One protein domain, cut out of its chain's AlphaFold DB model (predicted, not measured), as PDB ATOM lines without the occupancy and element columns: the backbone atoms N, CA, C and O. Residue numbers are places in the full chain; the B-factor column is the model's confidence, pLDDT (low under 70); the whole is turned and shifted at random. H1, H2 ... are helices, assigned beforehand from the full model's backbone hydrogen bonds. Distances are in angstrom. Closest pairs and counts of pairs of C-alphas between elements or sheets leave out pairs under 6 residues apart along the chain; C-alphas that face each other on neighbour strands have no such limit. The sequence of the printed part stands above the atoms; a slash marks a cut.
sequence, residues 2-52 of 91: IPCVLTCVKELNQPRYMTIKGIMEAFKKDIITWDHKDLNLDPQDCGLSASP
ATOM      1  N   ILE A   2     107.387 174.445 131.389       89.94
ATOM      2  CA  ILE A   2     108.709 174.574 130.742       89.94
ATOM      3  C   ILE A   2     108.405 174.730 129.242       89.94
ATOM      4  O   ILE A   2     107.500 174.023 128.785       89.94
ATOM      5  N   PRO A   3     109.063 175.628 128.477       92.88
ATOM      6  CA  PRO A   3     110.316 176.355 128.750       92.88
ATOM      7  C   PRO A   3     110.172 177.602 129.639       92.88
ATOM      8  O   PRO A   3     109.149 178.278 129.615       92.88
ATOM      9  N   CYS A   4     111.211 177.908 130.427       95.69
ATOM     10  CA  CYS A   4     111.300 179.113 131.262       95.69
ATOM     11  C   CYS A   4     112.740 179.654 131.306       95.69
ATOM     12  O   CYS A   4     113.685 178.920 131.012       95.69
ATOM     13  N   VAL A   5     112.894 180.927 131.676       96.38
ATOM     14  CA  VAL A   5     114.189 181.603 131.859       96.38
ATOM     15  C   VAL A   5     114.425 181.811 133.351       96.38
ATOM     16  O   VAL A   5     113.526 182.265 134.057       96.38
ATOM     17  N   LEU A   6     115.627 181.485 133.827       94.69
ATOM     18  CA  LEU A   6     116.020 181.620 135.228       94.69
ATOM     19  C   LEU A   6     117.312 182.434 135.331       94.69
ATOM     20  O   LEU A   6     118.282 182.151 134.629       94.69
ATOM     21  N   THR A   7     117.335 183.401 136.246       95.56
ATOM     22  CA  THR A   7     118.547 184.144 136.608       95.56
ATOM     23  C   THR A   7     119.131 183.548 137.884       95.56
ATOM     24  O   THR A   7     118.462 183.502 138.914       95.56
ATOM     25  N   CYS A   8     120.380 183.090 137.825       94.38
ATOM     26  CA  CYS A   8     121.076 182.510 138.972       94.38
ATOM     27  C   CYS A   8     121.808 183.595 139.773       94.38
ATOM     28  O   CYS A   8     122.544 184.395 139.197       94.38
ATOM     29  N   VAL A   9     121.647 183.594 141.099       96.31
ATOM     30  CA  VAL A   9     122.405 184.451 142.029       96.31
ATOM     31  C   VAL A   9     123.601 183.702 142.618       96.31
ATOM     32  O   VAL A   9     123.660 182.471 142.561       96.31
ATOM     33  N   LYS A  10     124.568 184.431 143.184       93.62
ATOM     34  CA  LYS A  10     125.819 183.861 143.715       93.62
ATOM     35  C   LYS A  10     125.572 182.815 144.810       93.62
ATOM     36  O   LYS A  10     126.348 181.877 144.949       93.62
ATOM     37  N   GLU A  11     124.505 182.975 145.578       96.00
ATOM     38  CA  GLU A  11     124.131 182.126 146.708       96.00
ATOM     39  C   GLU A  11     123.530 180.782 146.269       96.00
ATOM     40  O   GLU A  11     123.335 179.900 147.103       96.00
ATOM     41  N   LEU A  12     123.243 180.608 144.972       96.25
ATOM     42  CA  LEU A  12     122.580 179.416 144.451       96.25
ATOM     43  C   LEU A  12     123.392 178.136 144.697       96.25
ATOM     44  O   LEU A  12     122.819 177.100 145.029       96.25
ATOM     45  N   ASN A  13     124.712 178.179 144.495       95.81
ATOM     46  CA  ASN A  13     125.603 177.038 144.694       95.81
ATOM     47  C   ASN A  13     127.082 177.457 144.800       95.81
ATOM     48  O   ASN A  13     127.440 178.621 144.657       95.81
ATOM     49  N   GLN A  14     127.960 176.477 145.034       95.88
ATOM     50  CA  GLN A  14     129.413 176.654 144.982       95.88
ATOM     51  C   GLN A  14     129.958 176.046 143.679       95.88
ATOM     52  O   GLN A  14     129.884 174.824 143.509       95.88
ATOM     53  N   PRO A  15     130.495 176.854 142.742       95.69
ATOM     54  CA  PRO A  15     131.098 176.335 141.521       95.69
ATOM     55  C   PRO A  15     132.252 175.376 141.827       95.69
ATOM     56  O   PRO A  15     133.164 175.691 142.590       95.69
ATOM     57  N   ARG A  16     132.223 174.191 141.214       96.00
ATOM     58  CA  ARG A  16     133.289 173.192 141.365       96.00
ATOM     59  C   ARG A  16     134.578 173.622 140.661       96.00
ATOM     60  O   ARG A  16     134.539 174.307 139.640       96.00
ATOM     61  N   TYR A  17     135.711 173.100 141.125       97.38
ATOM     62  CA  TYR A  17     136.979 173.213 140.406       97.38
ATOM     63  C   TYR A  17     136.999 172.394 139.103       97.38
ATOM     64  O   TYR A  17     136.249 171.427 138.906       97.38
ATOM     65  N   MET A  18     137.892 172.801 138.202       96.69
ATOM     66  CA  MET A  18     138.203 172.070 136.978       96.69
ATOM     67  C   MET A  18     139.026 170.813 137.281       96.69
ATOM     68  O   MET A  18     139.771 170.760 138.256       96.69
ATOM     69  N   THR A  19     138.922 169.807 136.413       97.38
ATOM     70  CA  THR A  19     139.797 168.626 136.429       97.38
ATOM     71  C   THR A  19     140.841 168.746 135.322       97.38
ATOM     72  O   THR A  19     140.575 169.367 134.294       97.38
ATOM     73  N   ILE A  20     142.008 168.111 135.483       96.94
ATOM     74  CA  ILE A  20     143.077 168.120 134.461       96.94
ATOM     75  C   ILE A  20     142.548 167.611 133.113       96.94
ATOM     76  O   ILE A  20     142.748 168.244 132.079       96.94
ATOM     77  N   LYS A  21     141.796 166.502 133.133       96.62
ATOM     78  CA  LYS A  21     141.144 165.950 131.938       96.62
ATOM     79  C   LYS A  21     140.206 166.969 131.282       96.62
ATOM     80  O   LYS A  21     140.280 167.163 130.074       96.62
ATOM     81  N   GLY A  22     139.378 167.651 132.077       97.00
ATOM     82  CA  GLY A  22     138.436 168.650 131.574       97.00
ATOM     83  C   GLY A  22     139.120 169.853 130.924       97.00
ATOM     84  O   GLY A  22     138.625 170.353 129.921       97.00
ATOM     85  N   ILE A  23     140.277 170.280 131.441       96.88
ATOM     86  CA  ILE A  23     141.079 171.356 130.836       96.88
ATOM     87  C   ILE A  23     141.605 170.922 129.463       96.88
ATOM     88  O   ILE A  23     141.440 171.646 128.483       96.88
ATOM     89  N   MET A  24     142.183 169.722 129.369       97.12
ATOM     90  CA  MET A  24     142.718 169.198 128.106       97.12
ATOM     91  C   MET A  24     141.628 168.994 127.050       97.12
ATOM     92  O   MET A  24     141.870 169.218 125.867       97.12
ATOM     93  N   GLU A  25     140.436 168.562 127.461       96.81
ATOM     94  CA  GLU A  25     139.280 168.445 126.571       96.81
ATOM     95  C   GLU A  25     138.767 169.814 126.131       96.81
ATOM     96  O   GLU A  25     138.514 170.002 124.946       96.81
ATOM     97  N   ALA A  26     138.644 170.775 127.050       95.62
ATOM     98  CA  ALA A  26     138.191 172.126 126.729       95.62
ATOM     99  C   ALA A  26     139.114 172.813 125.715       95.62
ATOM    100  O   ALA A  26     138.619 173.449 124.794       95.62
ATOM    101  N   PHE A  27     140.431 172.625 125.833       95.69
ATOM    102  CA  PHE A  27     141.403 173.199 124.898       95.69
ATOM    103  C   PHE A  27     141.320 172.607 123.482       95.69
ATOM    104  O   PHE A  27     141.694 173.258 122.514       95.69
ATOM    105  N   LYS A  28     140.844 171.365 123.354       96.38
ATOM    106  CA  LYS A  28     140.676 170.687 122.061       96.38
ATOM    107  C   LYS A  28     139.332 170.974 121.397       96.38
ATOM    108  O   LYS A  28     139.133 170.547 120.267       96.38
ATOM    109  N   LYS A  29     138.385 171.590 122.107       96.25
ATOM    110  CA  LYS A  29     137.067 171.894 121.549       96.25
ATOM    111  C   LYS A  29     137.166 173.100 120.630       96.25
ATOM    112  O   LYS A  29     137.704 174.132 121.022       96.25
ATOM    113  N   ASP A  30     136.555 172.981 119.462       95.69
ATOM    114  CA  ASP A  30     136.388 174.108 118.559       95.69
ATOM    115  C   ASP A  30     135.382 175.099 119.148       95.69
ATOM    116  O   ASP A  30     134.257 174.741 119.516       95.69
ATOM    117  N   ILE A  31     135.800 176.360 119.258       95.50
ATOM    118  CA  ILE A  31     134.934 177.457 119.684       95.50
ATOM    119  C   ILE A  31     134.330 178.071 118.427       95.50
ATOM    120  O   ILE A  31     135.005 178.773 117.674       95.50
ATOM    121  N   ILE A  32     133.043 177.806 118.210       95.25
ATOM    122  CA  ILE A  32     132.297 178.419 117.115       95.25
ATOM    123  C   ILE A  32     132.145 179.906 117.438       95.25
ATOM    124  O   ILE A  32     131.530 180.275 118.438       95.25
ATOM    125  N   THR A  33     132.739 180.753 116.603       95.06
ATOM    126  CA  THR A  33     132.587 182.207 116.689       95.06
ATOM    127  C   THR A  33     131.510 182.620 115.704       95.06
ATOM    128  O   THR A  33     131.651 182.339 114.519       95.06
ATOM    129  N   TRP A  34     130.450 183.256 116.198       94.69
ATOM    130  CA  TRP A  34     129.387 183.808 115.363       94.69
ATOM    131  C   TRP A  34     129.524 185.316 115.222       94.69
ATOM    132  O   TRP A  34     129.872 186.006 116.187       94.69
ATOM    133  N   ASP A  35     129.203 185.818 114.037       91.75
ATOM    134  CA  ASP A  35     128.972 187.233 113.781       91.75
ATOM    135  C   ASP A  35     127.470 187.552 113.596       91.75
ATOM    136  O   ASP A  35     126.586 186.714 113.772       91.75
ATOM    137  N   HIS A  36     127.160 188.813 113.285       89.19
ATOM    138  CA  HIS A  36     125.782 189.263 113.058       89.19
ATOM    139  C   HIS A  36     125.147 188.645 111.800       89.19
ATOM    140  O   HIS A  36     123.923 188.526 111.738       89.19
ATOM    141  N   LYS A  37     125.952 188.241 110.808       91.19
ATOM    142  CA  LYS A  37     125.477 187.612 109.567       91.19
ATOM    143  C   LYS A  37     125.097 186.161 109.819       91.19
ATOM    144  O   LYS A  37     124.060 185.729 109.328       91.19
ATOM    145  N   ASP A  38     125.873 185.451 110.637       93.19
ATOM    146  CA  ASP A  38     125.583 184.069 111.042       93.19
ATOM    147  C   ASP A  38     124.227 183.940 111.760       93.19
ATOM    148  O   ASP A  38     123.579 182.893 111.706       93.19
ATOM    149  N   LEU A  39     123.783 185.017 112.416       91.00
ATOM    150  CA  LEU A  39     122.542 185.082 113.190       91.00
ATOM    151  C   LEU A  39     121.398 185.829 112.483       91.00
ATOM    152  O   LEU A  39     120.324 185.960 113.069       91.00
ATOM    153  N   ASN A  40     121.598 186.299 111.244       92.00
ATOM    154  CA  ASN A  40     120.640 187.132 110.499       92.00
ATOM    155  C   ASN A  40     120.124 188.346 111.303       92.00
ATOM    156  O   ASN A  40     118.930 188.649 111.285       92.00
ATOM    157  N   LEU A  41     121.019 189.027 112.022       91.31
ATOM    158  CA  LEU A  41     120.695 190.222 112.805       91.31
ATOM    159  C   LEU A  41     120.971 191.494 111.999       91.31
ATOM    160  O   LEU A  41     121.985 191.582 111.302       91.31
ATOM    161  N   ASP A  42     120.103 192.500 112.131       90.69
ATOM    162  CA  ASP A  42     120.371 193.837 111.599       90.69
ATOM    163  C   ASP A  42     121.449 194.522 112.464       90.69
ATOM    164  O   ASP A  42     121.281 194.636 113.685       90.69
ATOM    165  N   PRO A  43     122.562 195.002 111.876       86.81
ATOM    166  CA  PRO A  43     123.549 195.798 112.597       86.81
ATOM    167  C   PRO A  43     122.968 197.029 113.309       86.81
ATOM    168  O   PRO A  43     123.556 197.474 114.294       86.81
ATOM    169  N   GLN A  44     121.846 197.580 112.831       88.44
ATOM    170  CA  GLN A  44     121.180 198.736 113.444       88.44
ATOM    171  C   GLN A  44     120.487 198.400 114.768       88.44
ATOM    172  O   GLN A  44     120.366 199.284 115.611       88.44
ATOM    173  N   ASP A  45     120.112 197.134 114.973       88.81
ATOM    174  CA  ASP A  45     119.479 196.633 116.201       88.81
ATOM    175  C   ASP A  45     120.506 196.145 117.239       88.81
ATOM    176  O   ASP A  45     120.149 195.647 118.310       88.81
ATOM    177  N   CYS A  46     121.802 196.296 116.951       89.25
ATOM    178  CA  CYS A  46     122.885 195.803 117.792       89.25
ATOM    179  C   CYS A  46     123.826 196.918 118.277       89.25
ATOM    180  O   CYS A  46     124.057 197.936 117.626       89.25
ATOM    181  N   GLY A  47     124.457 196.682 119.429       89.00
ATOM    182  CA  GLY A  47     125.535 197.527 119.942       89.00
ATOM    183  C   GLY A  47     125.073 198.890 120.463       89.00
ATOM    184  O   GLY A  47     123.965 199.047 120.969       89.00
ATOM    185  N   LEU A  48     125.967 199.881 120.388       87.75
ATOM    186  CA  LEU A  48     125.738 201.208 120.967       87.75
ATOM    187  C   LEU A  48     124.581 201.952 120.287       87.75
ATOM    188  O   LEU A  48     123.814 202.622 120.970       87.75
ATOM    189  N   SER A  49     124.450 201.815 118.965       85.38
ATOM    190  CA  SER A  49     123.417 202.491 118.171       85.38
ATOM    191  C   SER A  49     121.999 202.043 118.531       85.38
ATOM    192  O   SER A  49     121.082 202.854 118.462       85.38
ATOM    193  N   ALA A  50     121.838 200.791 118.964       90.12
ATOM    194  CA  ALA A  50     120.560 200.227 119.388       90.12
ATOM    195  C   ALA A  50     120.300 200.345 120.897       90.12
ATOM    196  O   ALA A  50     119.202 200.046 121.368       90.12
ATOM    197  N   SER A  51     121.307 200.739 121.683       90.88
ATOM    198  CA  SER A  51     121.173 200.820 123.136       90.88
ATOM    199  C   SER A  51     120.293 202.014 123.527       90.88
ATOM    200  O   SER A  51     120.661 203.156 123.238       90.88
ATOM    201  N   PRO A  52     119.180 201.808 124.259       90.88
ATOM    202  CA  PRO A  52     118.332 202.907 124.727       90.88
ATOM    203  C   PRO A  52     119.015 203.765 125.806       90.88
ATOM    204  O   PRO A  52     118.563 204.869 126.099       90.88
TER     205      PRO A  52
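Overview. This is residues 2 to 52 of the 91 residues of a protein of Tissierellia bacterium (UniProt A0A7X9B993). The printed part has little regular structure and makes an open, hollow arc: H1 sits at a corner, and from it two long stretches with no named element run away, residues 2 to 19 and residues 29 to 46, the latter leading to the small H2. The 51 printed residues hold two named helices, H1 then H2, and no named strand; the class is all helix, with only 13 residues in named elements. The whole is extended, with a radius of gyration of the C-alphas of 17.8 A and spans of 43 by 31 by 26 A.

Along the chain. H1, residues 20 to 28, begins at C-alpha 20 (143.077, 168.120, 134.461) and measures 12.9 A. H2, residues 47 to 50, ends at C-alpha 50 (120.560, 200.227, 119.388).

Arrangement. H1 and H2 are apart, with no C-alpha of the one within 8 A of the other. In H1 every O i to N i+4 pair is within hydrogen-bond range; H2 is too short for such a pair.

Size, cuts and confidence. The C-alphas of Lys 21 and Pro 52, the two farthest apart, are 44.0 A apart. The link from H1 to H2, 18 residues, is long. The printed part has no cut, and no printed residue is under 70 in pLDDT.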